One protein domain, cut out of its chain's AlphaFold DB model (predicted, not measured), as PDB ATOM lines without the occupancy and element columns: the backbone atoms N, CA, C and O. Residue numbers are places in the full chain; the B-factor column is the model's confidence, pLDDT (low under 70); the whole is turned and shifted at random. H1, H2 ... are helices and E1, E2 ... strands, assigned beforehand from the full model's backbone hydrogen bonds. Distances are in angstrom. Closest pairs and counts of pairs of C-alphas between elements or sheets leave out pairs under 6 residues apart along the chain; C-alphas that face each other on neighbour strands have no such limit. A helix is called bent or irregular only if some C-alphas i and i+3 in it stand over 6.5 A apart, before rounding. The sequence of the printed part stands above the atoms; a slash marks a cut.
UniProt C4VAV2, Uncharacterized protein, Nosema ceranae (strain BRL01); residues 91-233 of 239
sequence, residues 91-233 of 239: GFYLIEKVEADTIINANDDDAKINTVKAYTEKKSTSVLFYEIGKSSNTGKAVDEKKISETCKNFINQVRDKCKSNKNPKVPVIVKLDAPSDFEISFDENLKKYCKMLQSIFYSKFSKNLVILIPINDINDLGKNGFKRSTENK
ATOM      1  N   GLY A  91     202.361 146.256 106.557       81.12
ATOM      2  CA  GLY A  91     202.999 147.193 105.630       81.12
ATOM      3  C   GLY A  91     204.095 147.987 106.328       81.12
ATOM      4  O   GLY A  91     203.937 148.328 107.497       81.12
ATOM      5  N   PHE A  92     205.183 148.283 105.619       82.75
ATOM      6  CA  PHE A  92     206.266 149.134 106.103       82.75
ATOM      7  C   PHE A  92     206.361 150.378 105.221       82.75
ATOM      8  O   PHE A  92     206.511 150.259 104.002       82.75
ATOM      9  N   TYR A  93     206.277 151.550 105.839       85.19
ATOM     10  CA  TYR A  93     206.259 152.841 105.162       85.19
ATOM     11  C   TYR A  93     207.318 153.758 105.756       85.19
ATOM     12  O   TYR A  93     207.537 153.735 106.967       85.19
ATOM     13  N   LEU A  94     207.947 154.567 104.910       84.31
ATOM     14  CA  LEU A  94     208.734 155.715 105.349       84.31
ATOM     15  C   LEU A  94     207.851 156.961 105.244       84.31
ATOM     16  O   LEU A  94     207.257 157.190 104.187       84.31
ATOM     17  N   ILE A  95     207.761 157.720 106.333       86.56
ATOM     18  CA  ILE A  95     206.984 158.958 106.436       86.56
ATOM     19  C   ILE A  95     207.863 160.104 106.942       86.56
ATOM     20  O   ILE A  95     208.897 159.889 107.581       86.56
ATOM     21  N   GLU A  96     207.433 161.334 106.683       86.00
ATOM     22  CA  GLU A  96     208.116 162.519 107.195       86.00
ATOM     23  C   GLU A  96     207.855 162.717 108.695       86.00
ATOM     24  O   GLU A  96     206.810 162.340 109.232       86.00
ATOM     25  N   LYS A  97     208.792 163.369 109.395       84.44
ATOM     26  CA  LYS A  97     208.652 163.656 110.832       84.44
ATOM     27  C   LYS A  97     207.407 164.494 111.148       84.44
ATOM     28  O   LYS A  97     206.719 164.207 112.120       84.44
ATOM     29  N   VAL A  98     207.087 165.478 110.304       86.12
ATOM     30  CA  VAL A  98     205.891 166.331 110.455       86.12
ATOM     31  C   VAL A  98     204.608 165.496 110.405       86.12
ATOM     32  O   VAL A  98     203.663 165.724 111.162       86.12
ATOM     33  N   GLU A  99     204.587 164.483 109.542       85.38
ATOM     34  CA  GLU A  99     203.465 163.560 109.428       85.38
ATOM     35  C   GLU A  99     203.362 162.658 110.663       85.38
ATOM     36  O   GLU A  99     202.279 162.503 111.230       85.38
ATOM     37  N   ALA A 100     204.493 162.134 111.145       86.19
ATOM     38  CA  ALA A 100     204.539 161.364 112.383       86.19
ATOM     39  C   ALA A 100     204.016 162.179 113.578       86.19
ATOM     40  O   ALA A 100     203.195 161.678 114.347       86.19
ATOM     41  N   ASP A 101     204.429 163.442 113.700       86.06
ATOM     42  CA  ASP A 101     203.967 164.351 114.752       86.06
ATOM     43  C   ASP A 101     202.455 164.614 114.643       86.06
ATOM     44  O   ASP A 101     201.751 164.632 115.653       86.06
ATOM     45  N   THR A 102     201.922 164.734 113.424       87.06
ATOM     46  CA  THR A 102     200.477 164.891 113.186       87.06
ATOM     47  C   THR A 102     199.690 163.661 113.647       87.06
ATOM     48  O   THR A 102     198.666 163.797 114.314       87.06
ATOM     49  N   ILE A 103     200.187 162.454 113.355       87.00
ATOM     50  CA  ILE A 103     199.563 161.192 113.785       87.00
ATOM     51  C   ILE A 103     199.614 161.048 115.315       87.00
ATOM     52  O   ILE A 103     198.649 160.589 115.925       87.00
ATOM     53  N   ILE A 104     200.723 161.445 115.949       85.12
ATOM     54  CA  ILE A 104     200.889 161.392 117.411       85.12
ATOM     55  C   ILE A 104     199.925 162.353 118.114       85.12
ATOM     56  O   ILE A 104     199.363 161.999 119.149       85.12
ATOM     57  N   ASN A 105     199.729 163.544 117.548       85.62
ATOM     58  CA  ASN A 105     198.914 164.606 118.137       85.62
ATOM     59  C   ASN A 105     197.420 164.520 117.770       85.62
ATOM     60  O   ASN A 105     196.630 165.355 118.214       85.62
ATOM     61  N   ALA A 106     197.012 163.527 116.974       84.19
ATOM     62  CA  ALA A 106     195.611 163.283 116.656       84.19
ATOM     63  C   ALA A 106     194.859 162.827 117.920       84.19
ATOM     64  O   ALA A 106     194.974 161.681 118.359       84.19
ATOM     65  N   ASN A 107     194.106 163.744 118.530       75.94
ATOM     66  CA  ASN A 107     193.490 163.529 119.840       75.94
ATOM     67  C   ASN A 107     192.090 162.905 119.765       75.94
ATOM     68  O   ASN A 107     191.754 162.084 120.623       75.94
ATOM     69  N   ASP A 108     191.302 163.228 118.738       85.19
ATOM     70  CA  ASP A 108     189.964 162.667 118.527       85.19
ATOM     71  C   ASP A 108     189.970 161.462 117.564       85.19
ATOM     72  O   ASP A 108     190.949 161.173 116.869       85.19
ATOM     73  N   ASP A 109     188.881 160.694 117.587       83.06
ATOM     74  CA  ASP A 109     188.753 159.466 116.800       83.06
ATOM     75  C   ASP A 109     188.695 159.755 115.290       83.06
ATOM     76  O   ASP A 109     189.272 159.003 114.500       83.06
ATOM     77  N   ASP A 110     188.070 160.863 114.886       81.25
ATOM     78  CA  ASP A 110     187.919 161.246 113.480       81.25
ATOM     79  C   ASP A 110     189.248 161.702 112.859       81.25
ATOM     80  O   ASP A 110     189.596 161.266 111.757       81.25
ATOM     81  N   ALA A 111     190.050 162.504 113.564       79.12
ATOM     82  CA  ALA A 111     191.386 162.894 113.122       79.12
ATOM     83  C   ALA A 111     192.317 161.684 113.049       79.12
ATOM     84  O   ALA A 111     193.069 161.558 112.082       79.12
ATOM     85  N   LYS A 112     192.243 160.751 114.009       80.12
ATOM     86  CA  LYS A 112     193.016 159.497 113.947       80.12
ATOM     87  C   LYS A 112     192.651 158.675 112.725       80.12
ATOM     88  O   LYS A 112     193.544 158.212 112.024       80.12
ATOM     89  N   ILE A 113     191.356 158.498 112.453       81.56
ATOM     90  CA  ILE A 113     190.897 157.770 111.269       81.56
ATOM     91  C   ILE A 113     191.421 158.462 110.010       81.56
ATOM     92  O   ILE A 113     192.067 157.809 109.197       81.56
ATOM     93  N   ASN A 114     191.204 159.769 109.865       82.25
ATOM     94  CA  ASN A 114     191.560 160.508 108.655       82.25
ATOM     95  C   ASN A 114     193.070 160.531 108.386       82.25
ATOM     96  O   ASN A 114     193.484 160.319 107.247       82.25
ATOM     97  N   THR A 115     193.888 160.727 109.421       80.94
ATOM     98  CA  THR A 115     195.352 160.820 109.283       80.94
ATOM     99  C   THR A 115     195.998 159.494 108.893       80.94
ATOM    100  O   THR A 115     196.970 159.493 108.144       80.94
ATOM    101  N   VAL A 116     195.455 158.353 109.336       82.50
ATOM    102  CA  VAL A 116     196.086 157.047 109.072       82.50
ATOM    103  C   VAL A 116     195.353 156.172 108.057       82.50
ATOM    104  O   VAL A 116     195.880 155.125 107.674       82.50
ATOM    105  N   LYS A 117     194.176 156.595 107.578       80.88
ATOM    106  CA  LYS A 117     193.339 155.859 106.614       80.88
ATOM    107  C   LYS A 117     194.137 155.361 105.413       80.88
ATOM    108  O   LYS A 117     194.048 154.189 105.047       80.88
ATOM    109  N   ALA A 118     194.997 156.219 104.864       78.94
ATOM    110  CA  ALA A 118     195.848 155.884 103.728       78.94
ATOM    111  C   ALA A 118     196.752 154.663 103.991       78.94
ATOM    112  O   ALA A 118     197.113 153.952 103.050       78.94
ATOM    113  N   TYR A 119     197.129 154.412 105.244       78.19
ATOM    114  CA  TYR A 119     198.020 153.328 105.647       78.19
ATOM    115  C   TYR A 119     197.262 152.075 106.079       78.19
ATOM    116  O   TYR A 119     197.739 150.971 105.823       78.19
ATOM    117  N   THR A 120     196.099 152.214 106.712       75.19
ATOM    118  CA  THR A 120     195.345 151.084 107.284       75.19
ATOM    119  C   THR A 120     194.328 150.461 106.325       75.19
ATOM    120  O   THR A 120     193.874 149.349 106.565       75.19
ATOM    121  N   GLU A 121     193.974 151.118 105.215       71.25
ATOM    122  CA  GLU A 121     193.025 150.560 104.232       71.25
ATOM    123  C   GLU A 121     193.556 149.317 103.508       71.25
ATOM    124  O   GLU A 121     192.810 148.378 103.231       71.25
ATOM    125  N   LYS A 122     194.853 149.300 103.181       65.19
ATOM    126  CA  LYS A 122     195.465 148.227 102.378       65.19
ATOM    127  C   LYS A 122     196.071 147.108 103.220       65.19
ATOM    128  O   LYS A 122     196.305 146.015 102.700       65.19
ATOM    129  N   LYS A 123     196.399 147.388 104.483       71.31
ATOM    130  CA  LYS A 123     197.160 146.500 105.367       71.31
ATOM    131  C   LYS A 123     196.515 146.465 106.742       71.31
ATOM    132  O   LYS A 123     196.064 147.486 107.244       71.31
ATOM    133  N   SER A 124     196.496 145.293 107.375       75.81
ATOM    134  CA  SER A 124     195.920 145.169 108.721       75.81
ATOM    135  C   SER A 124     196.752 145.886 109.784       75.81
ATOM    136  O   SER A 124     196.202 146.359 110.774       75.81
ATOM    137  N   THR A 125     198.065 145.952 109.583       83.94
ATOM    138  CA  THR A 125     199.000 146.644 110.467       83.94
ATOM    139  C   THR A 125     199.969 147.445 109.616       83.94
ATOM    140  O   THR A 125     200.505 146.917 108.641       83.94
ATOM    141  N   SER A 126     200.222 148.689 109.993       86.94
ATOM    142  CA  SER A 126     201.124 149.579 109.269       86.94
ATOM    143  C   SER A 126     202.213 150.068 110.203       86.94
ATOM    144  O   SER A 126     201.933 150.631 111.255       86.94
ATOM    145  N   VAL A 127     203.458 149.807 109.828       87.06
ATOM    146  CA  VAL A 127     204.654 150.259 110.531       87.06
ATOM    147  C   VAL A 127     205.188 151.466 109.776       87.06
ATOM    148  O   VAL A 127     205.530 151.357 108.599       87.06
ATOM    149  N   LEU A 128     205.212 152.610 110.444       89.31
ATOM    150  CA  LEU A 128     205.614 153.894 109.896       89.31
ATOM    151  C   LEU A 128     206.961 154.279 110.509       89.31
ATOM    152  O   LEU A 128     207.062 154.522 111.715       89.31
ATOM    153  N   PHE A 129     207.995 154.298 109.678       87.19
ATOM    154  CA  PHE A 129     209.321 154.771 110.037       87.19
ATOM    155  C   PHE A 129     209.411 156.274 109.794       87.19
ATOM    156  O   PHE A 129     209.021 156.734 108.723       87.19
ATOM    157  N   TYR A 130     209.943 157.024 110.757       86.06
ATOM    158  CA  TYR A 130     210.213 158.451 110.590       86.06
ATOM    159  C   TYR A 130     211.607 158.795 111.107       86.06
ATOM    160  O   TYR A 130     212.044 158.294 112.147       86.06
ATOM    161  N   GLU A 131     212.320 159.634 110.362       82.56
ATOM    162  CA  GLU A 131     213.701 159.975 110.686       82.56
ATOM    163  C   GLU A 131     213.774 161.040 111.788       82.56
ATOM    164  O   GLU A 131     213.136 162.092 111.714       82.56
ATOM    165  N   ILE A 132     214.563 160.763 112.829       76.88
ATOM    166  CA  ILE A 132     214.813 161.692 113.944       76.88
ATOM    167  C   ILE A 132     216.165 162.414 113.839       76.88
ATOM    168  O   ILE A 132     216.436 163.309 114.639       76.88
ATOM    169  N   GLY A 133     216.965 162.087 112.819       64.81
ATOM    170  CA  GLY A 133     218.317 162.608 112.610       64.81
ATOM    171  C   GLY A 133     219.390 161.793 113.339       64.81
ATOM    172  O   GLY A 133     219.106 161.047 114.274       64.81
ATOM    173  N   LYS A 134     220.649 161.914 112.895       61.19
ATOM    174  CA  LYS A 134     221.780 161.178 113.486       61.19
ATOM    175  C   LYS A 134     222.145 161.763 114.852       61.19
ATOM    176  O   LYS A 134     222.580 162.908 114.943       61.19
ATOM    177  N   SER A 135     222.001 160.955 115.899       56.47
ATOM    178  CA  SER A 135     222.638 161.201 117.198       56.47
ATOM    179  C   SER A 135     224.156 161.060 117.066       56.47
ATOM    180  O   SER A 135     224.631 160.210 116.312       56.47
ATOM    181  N   SER A 136     224.929 161.860 117.803       54.09
ATOM    182  CA  SER A 136     226.385 161.700 117.894       54.09
ATOM    183  C   SER A 136     226.746 160.297 118.400       54.09
ATOM    184  O   SER A 136     226.160 159.841 119.375       54.09
ATOM    185  N   ASN A 137     227.701 159.626 117.740       50.47
ATOM    186  CA  ASN A 137     228.144 158.241 117.993       50.47
ATOM    187  C   ASN A 137     228.925 158.062 119.315       50.47
ATOM    188  O   ASN A 137     230.072 157.615 119.304       50.47
ATOM    189  N   THR A 138     228.353 158.421 120.459       50.94
ATOM    190  CA  THR A 138     229.040 158.332 121.763       50.94
ATOM    191  C   THR A 138     228.597 157.149 122.626       50.94
ATOM    192  O   THR A 138     229.158 156.912 123.697       50.94
ATOM    193  N   GLY A 139     227.621 156.381 122.156       56.00
ATOM    194  CA  GLY A 139     226.995 155.281 122.866       56.00
ATOM    195  C   GLY A 139     227.855 154.028 122.957       56.00
ATOM    196  O   GLY A 139     228.726 153.750 122.132       56.00
ATOM    197  N   LYS A 140     227.581 153.229 123.988       58.47
ATOM    198  CA  LYS A 140     228.174 151.900 124.182       58.47
ATOM    199  C   LYS A 140     227.247 150.823 123.616       58.47
ATOM    200  O   LYS A 140     226.032 151.006 123.552       58.47
ATOM    201  N   ALA A 141     227.814 149.672 123.252       60.31
ATOM    202  CA  ALA A 141     227.029 148.489 122.912       60.31
ATOM    203  C   ALA A 141     226.084 148.132 124.078       60.31
ATOM    204  O   ALA A 141     226.503 148.094 125.238       60.31
ATOM    205  N   VAL A 142     224.806 147.897 123.771       65.75
ATOM    206  CA  VAL A 142     223.788 147.577 124.778       65.75
ATOM    207  C   VAL A 142     223.736 146.058 124.951       65.75
ATOM    208  O   VAL A 142     223.775 145.307 123.972       65.75
ATOM    209  N   ASP A 143     223.638 145.599 126.201       69.44
ATOM    210  CA  ASP A 143     223.497 144.174 126.518       69.44
ATOM    211  C   ASP A 143     222.267 143.574 125.810       69.44
ATOM    212  O   ASP A 143     221.167 144.129 125.836       69.44
ATOM    213  N   GLU A 144     222.447 142.404 125.200       67.75
ATOM    214  CA  GLU A 144     221.424 141.679 124.448       67.75
ATOM    215  C   GLU A 144     220.162 141.411 125.273       67.75
ATOM    216  O   GLU A 144     219.048 141.489 124.748       67.75
ATOM    217  N   LYS A 145     220.319 141.162 126.579       75.00
ATOM    218  CA  LYS A 145     219.180 140.957 127.482       75.00
ATOM    219  C   LYS A 145     218.273 142.185 127.550       75.00
ATOM    220  O   LYS A 145     217.059 142.036 127.426       75.00
ATOM    221  N   LYS A 146     218.847 143.389 127.646       73.00
ATOM    222  CA  LYS A 146     218.082 144.648 127.699       73.00
ATOM    223  C   LYS A 146     217.326 144.914 126.397       73.00
ATOM    224  O   LYS A 146     216.180 145.359 126.422       73.00
ATOM    225  N   ILE A 147     217.944 144.599 125.259       69.06
ATOM    226  CA  ILE A 147     217.322 144.713 123.930       69.06
ATOM    227  C   ILE A 147     216.119 143.774 123.809       69.06
ATOM    228  O   ILE A 147     215.034 144.186 123.396       69.06
ATOM    229  N   SER A 148     216.311 142.513 124.195       71.06
ATOM    230  CA  SER A 148     215.266 141.489 124.163       71.06
ATOM    231  C   SER A 148     214.088 141.851 125.072       71.06
ATOM    232  O   SER A 148     212.928 141.740 124.671       71.06
ATOM    233  N   GLU A 149     214.374 142.355 126.270       79.31
ATOM    234  CA  GLU A 149     213.359 142.782 127.231       79.31
ATOM    235  C   GLU A 149     212.579 144.008 126.743       79.31
ATOM    236  O   GLU A 149     211.350 144.000 126.771       79.31
ATOM    237  N   THR A 150     213.267 145.005 126.181       74.00
ATOM    238  CA  THR A 150     212.636 146.174 125.546       74.00
ATOM    239  C   THR A 150     211.679 145.750 124.431       74.00
ATOM    240  O   THR A 150     210.524 146.173 124.402       74.00
ATOM    241  N   CYS A 151     212.130 144.863 123.542       73.25
ATOM    242  CA  CYS A 151     211.320 144.311 122.456       73.25
ATOM    243  C   CYS A 151     210.075 143.588 122.989       73.25
ATOM    244  O   CYS A 151     208.954 143.833 122.537       73.25
ATOM    245  N   LYS A 152     210.253 142.718 123.987       78.12
ATOM    246  CA  LYS A 152     209.153 141.972 124.605       78.12
ATOM    247  C   LYS A 152     208.139 142.911 125.260       78.12
ATOM    248  O   LYS A 152     206.935 142.723 125.080       78.12
ATOM    249  N   ASN A 153     208.617 143.925 125.974       83.06
ATOM    250  CA  ASN A 153     207.780 144.928 126.624       83.06
ATOM    251  C   ASN A 153     206.997 145.743 125.595       83.06
ATOM    252  O   ASN A 153     205.792 145.914 125.755       83.06
ATOM    253  N   PHE A 154     207.635 146.144 124.497       81.38
ATOM    254  CA  PHE A 154     206.968 146.840 123.404       81.38
ATOM    255  C   PHE A 154     205.879 145.987 122.740       81.38
ATOM    256  O   PHE A 154     204.746 146.436 122.584       81.38
ATOM    257  N   ILE A 155     206.174 144.728 122.399       80.38
ATOM    258  CA  ILE A 155     205.180 143.819 121.804       80.38
ATOM    259  C   ILE A 155     203.989 143.617 122.751       80.38
ATOM    260  O   ILE A 155     202.840 143.575 122.300       80.38
ATOM    261  N   ASN A 156     204.243 143.507 124.057       83.25
ATOM    262  CA  ASN A 156     203.183 143.411 125.057       83.25
ATOM    263  C   ASN A 156     202.368 144.708 125.140       83.25
ATOM    264  O   ASN A 156     201.145 144.639 125.084       83.25
ATOM    265  N   GLN A 157     203.016 145.874 125.149       84.44
ATOM    266  CA  GLN A 157     202.345 147.176 125.140       84.44
ATOM    267  C   GLN A 157     201.436 147.339 123.915       84.44
ATOM    268  O   GLN A 157     200.290 147.775 124.047       84.44
ATOM    269  N   VAL A 158     201.920 146.958 122.727       83.06
ATOM    270  CA  VAL A 158     201.114 146.939 121.501       83.06
ATOM    271  C   VAL A 158     199.903 146.027 121.692       83.06
ATOM    272  O   VAL A 158     198.773 146.444 121.454       83.06
ATOM    273  N   ARG A 159     200.115 144.797 122.175       83.12
ATOM    274  CA  ARG A 159     199.040 143.820 122.388       83.12
ATOM    275  C   ARG A 159     197.993 144.312 123.390       83.12
ATOM    276  O   ARG A 159     196.804 144.093 123.165       83.12
ATOM    277  N   ASP A 160     198.413 144.964 124.462       85.12
ATOM    278  CA  ASP A 160     197.513 145.458 125.502       85.12
ATOM    279  C   ASP A 160     196.700 146.658 125.008       85.12
ATOM    280  O   ASP A 160     195.486 146.688 125.212       85.12
ATOM    281  N   LYS A 161     197.316 147.576 124.246       83.62
ATOM    282  CA  LYS A 161     196.594 148.658 123.551       83.62
ATOM    283  C   LYS A 161     195.595 148.129 122.519       83.62
ATOM    284  O   LYS A 161     194.490 148.650 122.401       83.62
ATOM    285  N   CYS A 162     195.945 147.069 121.791       81.75
ATOM    286  CA  CYS A 162     195.018 146.415 120.868       81.75
ATOM    287  C   CYS A 162     193.811 145.799 121.596       81.75
ATOM    288  O   CYS A 162     192.698 145.871 121.088       81.75
ATOM    289  N   LYS A 163     194.018 145.198 122.776       83.12
ATOM    290  CA  LYS A 163     192.942 144.597 123.585       83.12
ATOM    291  C   LYS A 163     192.040 145.634 124.249       83.12
ATOM    292  O   LYS A 163     190.857 145.367 124.434       83.12
ATOM    293  N   SER A 164     192.592 146.780 124.644       83.06
ATOM    294  CA  SER A 164     191.826 147.848 125.291       83.06
ATOM    295  C   SER A 164     191.001 148.680 124.307       83.06
ATOM    296  O   SER A 164     190.103 149.408 124.741       83.06
ATOM    297  N   ASN A 165     191.252 148.560 122.999       79.44
ATOM    298  CA  ASN A 165     190.475 149.259 121.987       79.44
ATOM    299  C   ASN A 165     189.041 148.709 121.901       79.44
ATOM    300  O   ASN A 165     188.804 147.597 121.429       79.44
ATOM    301  N   LYS A 166     188.075 149.524 122.330       78.00
ATOM    302  CA  LYS A 166     186.644 149.196 122.288       78.00
ATOM    303  C   LYS A 166     186.009 149.465 120.921       78.00
ATOM    304  O   LYS A 166     184.943 148.919 120.647       78.00
ATOM    305  N   ASN A 167     186.635 150.286 120.070       80.06
ATOM    306  CA  ASN A 167     186.102 150.656 118.762       80.06
ATOM    307  C   ASN A 167     187.006 150.136 117.627       80.06
ATOM    308  O   ASN A 167     188.021 150.756 117.315       80.06
ATOM    309  N   PRO A 168     186.628 149.044 116.936       75.88
ATOM    310  CA  PRO A 168     187.463 148.444 115.895       75.88
ATOM    311  C   PRO A 168     187.643 149.337 114.657       75.88
ATOM    312  O   PRO A 168     188.521 149.065 113.838       75.88
ATOM    313  N   LYS A 169     186.821 150.385 114.492       79.75
ATOM    314  CA  LYS A 169     186.962 151.357 113.397       79.75
ATOM    315  C   LYS A 169     188.065 152.377 113.660       79.75
ATOM    316  O   LYS A 169     188.630 152.896 112.704       79.75
ATOM    317  N   VAL A 170     188.368 152.647 114.930       81.62
ATOM    318  CA  VAL A 170     189.385 153.624 115.314       81.62
ATOM    319  C   VAL A 170     190.739 152.922 115.343       81.62
ATOM    320  O   VAL A 170     190.885 151.895 116.018       81.62
ATOM    321  N   PRO A 171     191.729 153.434 114.600       82.81
ATOM    322  CA  PRO A 171     193.042 152.828 114.536       82.81
ATOM    323  C   PRO A 171     193.766 152.959 115.877       82.81
ATOM    324  O   PRO A 171     193.770 154.011 116.516       82.81
ATOM    325  N   VAL A 172     194.413 151.876 116.297       85.12
ATOM    326  CA  VAL A 172     195.277 151.874 117.478       85.12
ATOM    327  C   VAL A 172     196.627 152.436 117.064       85.12
ATOM    328  O   VAL A 172     197.275 151.871 116.190       85.12
ATOM    329  N   ILE A 173     197.060 153.525 117.695       85.62
ATOM    330  CA  ILE A 173     198.357 154.149 117.420       85.62
ATOM    331  C   ILE A 173     199.311 153.824 118.571       85.62
ATOM    332  O   ILE A 173     199.036 154.098 119.748       85.62
ATOM    333  N   VAL A 174     200.444 153.210 118.240       85.75
ATOM    334  CA  VAL A 174     201.493 152.872 119.203       85.75
ATOM    335  C   VAL A 174     202.814 153.430 118.716       85.75
ATOM    336  O   VAL A 174     203.297 153.061 117.653       85.75
ATOM    337  N   LYS A 175     203.407 154.309 119.513       84.50
ATOM    338  CA  LYS A 175     204.761 154.796 119.301       84.50
ATOM    339  C   LYS A 175     205.729 153.898 120.055       84.50
ATOM    340  O   LYS A 175     205.495 153.595 121.224       84.50
ATOM    341  N   LEU A 176     206.790 153.467 119.382       78.00
ATOM    342  CA  LEU A 176     207.958 152.942 120.065       78.00
ATOM    343  C   LEU A 176     208.709 154.138 120.641       78.00
ATOM    344  O   LEU A 176     209.320 154.909 119.899       78.00
ATOM    345  N   ASP A 177     208.653 154.295 121.958       68.06
ATOM    346  CA  ASP A 177     209.587 155.179 122.637       68.06
ATOM    347  C   ASP A 177     210.968 154.550 122.463       68.06
ATOM    348  O   ASP A 177     211.233 153.456 122.971       68.06
ATOM    349  N   ALA A 178     211.818 155.183 121.650       57.94
ATOM    350  CA  ALA A 178     213.207 154.773 121.553       57.94
ATOM    351  C   ALA A 178     213.759 154.784 122.982       57.94
ATOM    352  O   ALA A 178     213.645 155.817 123.651       57.94
ATOM    353  N   PRO A 179     214.299 153.663 123.489       51.75
ATOM    354  CA  PRO A 179     214.952 153.693 124.781       51.75
ATOM    355  C   PRO A 179     216.011 154.785 124.706       51.75
ATOM    356  O   PRO A 179     216.813 154.791 123.775       51.75
ATOM    357  N   SER A 180     216.013 155.708 125.662       49.16
ATOM    358  CA  SER A 180     217.025 156.766 125.767       49.16
ATOM    359  C   SER A 180     218.457 156.213 125.753       49.16
ATOM    360  O   SER A 180     219.386 156.914 125.367       49.16
ATOM    361  N   ASP A 181     218.615 154.935 126.111       46.06
ATOM    362  CA  ASP A 181     219.881 154.201 126.163       46.06
ATOM    363  C   ASP A 181     220.204 153.443 124.856       46.06
ATOM    364  O   ASP A 181     221.297 152.900 124.697       46.06
ATOM    365  N   PHE A 182     219.256 153.368 123.918       48.44
ATOM    366  CA  PHE A 182     219.465 152.848 122.570       48.44
ATOM    367  C   PHE A 182     219.942 153.989 121.683       48.44
ATOM    368  O   PHE A 182     219.199 154.547 120.878       48.44
ATOM    369  N   GLU A 183     221.221 154.315 121.781       50.84
ATOM    370  CA  GLU A 183     221.853 154.985 120.658       50.84
ATOM    371  C   GLU A 183     221.876 153.999 119.470       50.84
ATOM    372  O   GLU A 183     222.657 153.043 119.418       50.84
ATOM    373  N   ILE A 184     220.970 154.219 118.508       51.81
ATOM    374  CA  ILE A 184     220.801 153.474 117.241       51.81
ATOM    375  C   ILE A 184     221.976 153.783 116.273       51.81
ATOM    376  O   ILE A 184     221.830 153.809 115.057       51.81
ATOM    377  N   SER A 185     223.156 154.099 116.804       51.09
ATOM    378  CA  SER A 185     224.368 154.473 116.068       51.09
ATOM    379  C   SER A 185     225.387 153.333 115.967       51.09
ATOM    380  O   SER A 185     226.308 153.405 115.156       51.09
ATOM    381  N   PHE A 186     225.233 152.270 116.765       57.22
ATOM    382  CA  PHE A 186     226.136 151.117 116.754       57.22
ATOM    383  C   PHE A 186     225.590 149.990 115.864       57.22
ATOM    384  O   PHE A 186     224.498 149.474 116.119       57.22
ATOM    385  N   ASP A 187     226.362 149.560 114.860       64.69
ATOM    386  CA  ASP A 187     225.944 148.561 113.860       64.69
ATOM    387  C   ASP A 187     225.416 147.253 114.481       64.69
ATOM    388  O   ASP A 187     224.441 146.670 114.001       64.69
ATOM    389  N   GLU A 188     226.000 146.776 115.588       66.44
ATOM    390  CA  GLU A 188     225.509 145.559 116.255       66.44
ATOM    391  C   GLU A 188     224.147 145.749 116.936       66.44
ATOM    392  O   GLU A 188     223.297 144.853 116.880       66.44
ATOM    393  N   ASN A 189     223.909 146.916 117.546       66.88
ATOM    394  CA  ASN A 189     222.611 147.254 118.133       66.88
ATOM    395  C   ASN A 189     221.565 147.388 117.022       66.88
ATOM    396  O   ASN A 189     220.446 146.890 117.161       66.88
ATOM    397  N   LEU A 190     221.956 147.980 115.891       71.62
ATOM    398  CA  LEU A 190     221.098 148.146 114.729       71.62
ATOM    399  C   LEU A 190     220.713 146.804 114.099       71.62
ATOM    400  O   LEU A 190     219.544 146.592 113.803       71.62
ATOM    401  N   LYS A 191     221.632 145.836 113.993       73.56
ATOM    402  CA  LYS A 191     221.297 144.465 113.553       73.56
ATOM    403  C   LYS A 191     220.260 143.800 114.455       73.56
ATOM    404  O   LYS A 191     219.322 143.164 113.969       73.56
ATOM    405  N   LYS A 192     220.412 143.923 115.777       73.25
ATOM    406  CA  LYS A 192     219.456 143.356 116.746       73.25
ATOM    407  C   LYS A 192     218.103 144.067 116.669       73.25
ATOM    408  O   LYS A 192     217.062 143.414 116.691       73.25
ATOM    409  N   TYR A 193     218.119 145.380 116.486       74.81
ATOM    410  CA  TYR A 193     216.930 146.184 116.242       74.81
ATOM    411  C   TYR A 193     216.220 145.785 114.937       74.81
ATOM    412  O   TYR A 193     215.018 145.537 114.941       74.81
ATOM    413  N   CYS A 194     216.954 145.573 113.844       74.62
ATOM    414  CA  CYS A 194     216.415 145.051 112.588       74.62
ATOM    415  C   CYS A 194     215.765 143.669 112.766       74.62
ATOM    416  O   CYS A 194     214.703 143.419 112.196       74.62
ATOM    417  N   LYS A 195     216.342 142.782 113.592       75.44
ATOM    418  CA  LYS A 195     215.710 141.496 113.948       75.44
ATOM    419  C   LYS A 195     214.392 141.689 114.707       75.44
ATOM    420  O   LYS A 195     213.432 140.972 114.437       75.44
ATOM    421  N   MET A 196     214.313 142.666 115.615       75.50
ATOM    422  CA  MET A 196     213.051 143.036 116.265       75.50
ATOM    423  C   MET A 196     212.025 143.547 115.243       75.50
ATOM    424  O   MET A 196     210.888 143.091 115.235       75.50
ATOM    425  N   LEU A 197     212.409 144.449 114.341       73.88
ATOM    426  CA  LEU A 197     211.496 144.948 113.306       73.88
ATOM    427  C   LEU A 197     210.980 143.823 112.399       73.88
ATOM    428  O   LEU A 197     209.826 143.833 111.973       73.88
ATOM    429  N   GLN A 198     211.805 142.807 112.141       73.69
ATOM    430  CA  GLN A 198     211.365 141.602 111.443       73.69
ATOM    431  C   GLN A 198     210.394 140.755 112.269       73.69
ATOM    432  O   GLN A 198     209.479 140.173 111.694       73.69
ATOM    433  N   SER A 199     210.535 140.678 113.594       72.25
ATOM    434  CA  SER A 199     209.600 139.910 114.430       72.25
ATOM    435  C   SER A 199     208.206 140.548 114.486       72.25
ATOM    436  O   SER A 199     207.208 139.827 114.569       72.25
ATOM    437  N   ILE A 200     208.106 141.876 114.337       73.19
ATOM    438  CA  ILE A 200     206.831 142.601 114.180       73.19
ATOM    439  C   ILE A 200     206.058 142.075 112.962       73.19
ATOM    440  O   ILE A 200     204.851 141.872 113.049       73.19
ATOM    441  N   PHE A 201     206.741 141.768 111.855       70.62
ATOM    442  CA  PHE A 201     206.101 141.207 110.659       70.62
ATOM    443  C   PHE A 201     205.406 139.863 110.926       70.62
ATOM    444  O   PHE A 201     204.323 139.608 110.403       70.62
ATOM    445  N   TYR A 202     206.017 139.007 111.747       66.25
ATOM    446  CA  TYR A 202     205.471 137.692 112.104       66.25
ATOM    447  C   TYR A 202     204.503 137.742 113.294       66.25
ATOM    448  O   TYR A 202     203.882 136.736 113.645       66.25
ATOM    449  N   SER A 203     204.365 138.902 113.930       68.19
ATOM    450  CA  SER A 203     203.495 139.072 115.082       68.19
ATOM    451  C   SER A 203     202.034 139.161 114.639       68.19
ATOM    452  O   SER A 203     201.661 139.946 113.770       68.19
ATOM    453  N   LYS A 204     201.171 138.348 115.261       70.56
ATOM    454  CA  LYS A 204     199.718 138.373 115.034       70.56
ATOM    455  C   LYS A 204     199.089 139.570 115.752       70.56
ATOM    456  O   LYS A 204     198.527 139.420 116.836       70.56
ATOM    457  N   PHE A 205     199.233 140.760 115.174       74.69
ATOM    458  CA  PHE A 205     198.590 141.975 115.673       74.69
ATOM    459  C   PHE A 205     197.138 142.107 115.199       74.69
ATOM    460  O   PHE A 205     196.723 141.489 114.215       74.69
ATOM    461  N   SER A 206     196.350 142.921 115.910       71.69
ATOM    462  CA  SER A 206     194.985 143.248 115.496       71.69
ATOM    463  C   SER A 206     194.974 144.056 114.195       71.69
ATOM    464  O   SER A 206     195.957 144.706 113.834       71.69
ATOM    465  N   LYS A 207     193.834 144.031 113.497       76.00
ATOM    466  CA  LYS A 207     193.583 144.931 112.363       76.00
ATOM    467  C   LYS A 207     193.519 146.389 112.848       76.00
ATOM    468  O   LYS A 207     193.261 146.623 114.031       76.00
ATOM    469  N   ASN A 208     193.733 147.337 111.936       79.50
ATOM    470  CA  ASN A 208     193.748 148.781 112.195       79.50
ATOM    471  C   ASN A 208     194.774 149.189 113.266       79.50
ATOM    472  O   ASN A 208     194.473 149.962 114.169       79.50
ATOM    473  N   LEU A 209     195.989 148.642 113.180       85.25
ATOM    474  CA  LEU A 209     197.108 149.017 114.044       85.25
ATOM    475  C   LEU A 209     198.122 149.852 113.262       85.25
ATOM    476  O   LEU A 209     198.571 149.441 112.192       85.25
ATOM    477  N   VAL A 210     198.531 150.975 113.838       87.94
ATOM    478  CA  VAL A 210     199.611 151.826 113.346       87.94
ATOM    479  C   VAL A 210     200.729 151.838 114.378       87.94
ATOM    480  O   VAL A 210     200.515 152.180 115.541       87.94
ATOM    481  N   ILE A 211     201.924 151.446 113.950       88.12
ATOM    482  CA  ILE A 211     203.126 151.427 114.773       88.12
ATOM    483  C   ILE A 211     204.077 152.502 114.259       88.12
ATOM    484  O   ILE A 211     204.544 152.412 113.130       88.12
ATOM    485  N   LEU A 212     204.381 153.495 115.085       87.62
ATOM    486  CA  LEU A 212     205.328 154.562 114.778       87.62
ATOM    487  C   LEU A 212     206.697 154.215 115.352       87.62
ATOM    488  O   LEU A 212     206.819 153.948 116.550       87.62
ATOM    489  N   ILE A 213     207.717 154.224 114.498       85.25
ATOM    490  CA  ILE A 213     209.072 153.822 114.856       85.25
ATOM    491  C   ILE A 213     210.062 154.923 114.449       85.25
ATOM    492  O   ILE A 213     210.277 155.127 113.252       85.25
ATOM    493  N   PRO A 214     210.684 155.625 115.415       81.62
ATOM    494  CA  PRO A 214     211.755 156.568 115.113       81.62
ATOM    495  C   PRO A 214     213.014 155.829 114.652       81.62
ATOM    496  O   PRO A 214     213.417 154.840 115.268       81.62
ATOM    497  N   ILE A 215     213.653 156.325 113.592       78.38
ATOM    498  CA  ILE A 215     214.898 155.769 113.043       78.38
ATOM    499  C   ILE A 215     215.921 156.879 112.764       78.38
ATOM    500  O   ILE A 215     215.555 158.036 112.574       78.38
ATOM    501  N   ASN A 216     217.209 156.536 112.733       75.38
ATOM    502  CA  ASN A 216     218.270 157.507 112.440       75.38
ATOM    503  C   ASN A 216     218.471 157.721 110.932       75.38
ATOM    504  O   ASN A 216     218.632 158.857 110.497       75.38
ATOM    505  N   ASP A 217     218.500 156.626 110.166       74.06
ATOM    506  CA  ASP A 217     218.732 156.602 108.717       74.06
ATOM    507  C   ASP A 217     218.139 155.300 108.153       74.06
ATOM    508  O   ASP A 217     218.475 154.197 108.606       74.06
ATOM    509  N   ILE A 218     217.238 155.406 107.174       74.69
ATOM    510  CA  ILE A 218     216.611 154.234 106.541       74.69
ATOM    511  C   ILE A 218     217.630 153.339 105.821       74.69
ATOM    512  O   ILE A 218     217.465 152.115 105.760       74.69
ATOM    513  N   ASN A 219     218.725 153.918 105.321       75.81
ATOM    514  CA  ASN A 219     219.757 153.176 104.602       75.81
ATOM    515  C   ASN A 219     220.526 152.235 105.531       75.81
ATOM    516  O   ASN A 219     220.957 151.154 105.114       75.81
ATOM    517  N   ASP A 220     220.673 152.617 106.798       72.19
ATOM    518  CA  ASP A 220     221.396 151.821 107.780       72.19
ATOM    519  C   ASP A 220     220.590 150.576 108.182       72.19
ATOM    520  O   ASP A 220     221.176 149.515 108.415       72.19
ATOM    521  N   LEU A 221     219.249 150.643 108.156       74.00
ATOM    522  CA  LEU A 221     218.378 149.481 108.374       74.00
ATOM    523  C   LEU A 221     218.578 148.409 107.297       74.00
ATOM    524  O   LEU A 221     218.749 147.227 107.620       74.00
ATOM    525  N   GLY A 222     218.596 148.819 106.026       73.38
ATOM    526  CA  GLY A 222     218.816 147.914 104.896       73.38
ATOM    527  C   GLY A 222     220.176 147.217 104.976       73.38
ATOM    528  O   GLY A 222     220.255 145.988 104.904       73.38
ATOM    529  N   LYS A 223     221.245 147.987 105.226       74.62
ATOM    530  CA  LYS A 223     222.615 147.464 105.389       74.62
ATOM    531  C   LYS A 223     222.746 146.491 106.560       74.62
ATOM    532  O   LYS A 223     223.475 145.506 106.465       74.62
ATOM    533  N   ASN A 224     222.004 146.721 107.640       71.62
ATOM    534  CA  ASN A 224     222.042 145.896 108.848       71.62
ATOM    535  C   ASN A 224     221.005 144.761 108.861       71.62
ATOM    536  O   ASN A 224     220.722 144.162 109.900       71.62
ATOM    537  N   GLY A 225     220.486 144.402 107.684       70.31
ATOM    538  CA  GLY A 225     219.753 143.161 107.474       70.31
ATOM    539  C   GLY A 225     218.237 143.289 107.527       70.31
ATOM    540  O   GLY A 225     217.568 142.259 107.498       70.31
ATOM    541  N   PHE A 226     217.663 144.495 107.562       76.31
ATOM    542  CA  PHE A 226     216.231 144.675 107.328       76.31
ATOM    543  C   PHE A 226     215.914 144.483 105.835       76.31
ATOM    544  O   PHE A 226     216.114 145.371 105.016       76.31
ATOM    545  N   LYS A 227     215.434 143.289 105.468       70.75
ATOM    546  CA  LYS A 227     215.213 142.875 104.067       70.75
ATOM    547  C   LYS A 227     213.791 143.128 103.543       70.75
ATOM    548  O   LYS A 227     213.383 142.503 102.568       70.75
ATOM    549  N   ARG A 228     212.984 143.952 104.214       69.88
ATOM    550  CA  ARG A 228     211.595 144.202 103.791       69.88
ATOM    551  C   ARG A 228     211.533 145.440 102.907       69.88
ATOM    552  O   ARG A 228     212.207 146.424 103.183       69.88
ATOM    553  N   SER A 229     210.704 145.386 101.866       69.75
ATOM    554  CA  SER A 229     210.432 146.545 101.019       69.75
ATOM    555  C   SER A 229     209.727 147.625 101.835       69.75
ATOM    556  O   SER A 229     208.654 147.377 102.393       69.75
ATOM    557  N   THR A 230     210.316 148.809 101.882       69.69
ATOM    558  CA  THR A 230     209.695 150.010 102.434       69.69
ATOM    559  C   THR A 230     209.108 150.825 101.297       69.69
ATOM    560  O   THR A 230     209.810 151.178 100.351       69.69
ATOM    561  N   GLU A 231     207.810 151.102 101.367       75.31
ATOM    562  CA  GLU A 231     207.158 151.995 100.415       75.31
ATOM    563  C   GLU A 231     207.411 153.442 100.863       75.31
ATOM    564  O   GLU A 231     207.018 153.828 101.967       75.31
ATOM    565  N   ASN A 232     208.063 154.248 100.018       65.19
ATOM    566  CA  ASN A 232     208.092 155.696 100.211       65.19
ATOM    567  C   ASN A 232     206.711 156.228  99.868       65.19
ATOM    568  O   ASN A 232     206.323 156.263  98.698       65.19
ATOM    569  N   LYS A 233     205.960 156.617 100.892       59.41
ATOM    570  CA  LYS A 233     204.647 157.207 100.707       59.41
ATOM    571  C   LYS A 233     204.728 158.654 101.146       59.41
ATOM    572  O   LYS A 233     204.393 158.995 102.267       59.41
TER     573      LYS A 233
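AT A GLANCE: This is residues 91 to 233 of the 239 residues of an uncharacterized protein of Nosema ceranae (strain BRL01) (UniProt C4VAV2). A strongly twisted sheet of four parallel strands, in the order E1 E2 E4 E3, is the middle of three layers, with H3 and H4 over one face and H1 and H2 over the other. H5 only grazes the sheet, and residues 231 to 232 pair with E1. The printed part has 143 residues, five named helices and four named strands, in the order E1 H1 H2 E2 H3 E3 H4 E4 H5, of mixed class. It is compact, with a radius of gyration of the C-alphas of 14.9 A, and spans 42 by 27 by 26 A.

IN THESE COORDINATES: Find C-alpha 91 at (202.999, 147.193, 105.630), where E1, residues 91 to 95, begins. Its sheet adds E2, residues 125 to 131, E4, 209 to 215, and E3, 172 to 175. From C-alpha 144 at (221.424, 141.679, 124.448), H3 runs 30.2 A to residue 164. H4 is 187 to 202, H1 97 to 104, H5 218 to 223 and H2 109 to 120, irregular, with C-alphas 115 and 118 7.4 A apart.

HOW THE PARTS SIT: Look for N 127 and O 91 (E1, E2), N 128 and O 211 (E2, E4) and N 210 and O 172 (E4, E3), each 2.8 A apart. E1, H1 H2, E2 and E3, H4, E4 are strand-helix-strand units, parallel neighbours with helices between, their crossovers right-handed; E2, H3, E3 is split by E4, its crossover left-handed. H3, with residues 147 to 155 alone, touches H4 at a shallow tilt of 30 degrees, closest C-alphas Cys 151 and Met 196, 6.6 A. On the opposite face H2, with residues 112 to 116 alone, touches H1, closest C-alphas Thr 115 and Ile 103, 6.2 A. H4, with residues 190 to 194 alone, touches H5, closest C-alphas Cys 194 and Leu 221, 6.4 A. Every O i to N i+4 pair is within hydrogen-bond range in H1, H3 and H5, 6 of 8 in H2 and 10 of 12 in H4.

THE WHOLE: The C-alphas of Thr 138 and Asn 167, 43.7 A apart, are the two farthest apart. The printed part has no cut; the links E2 to H3 and E3 to H4 are long. Look for pLDDT under 70 at, among others, residues 133 to 144 and 177 to 189.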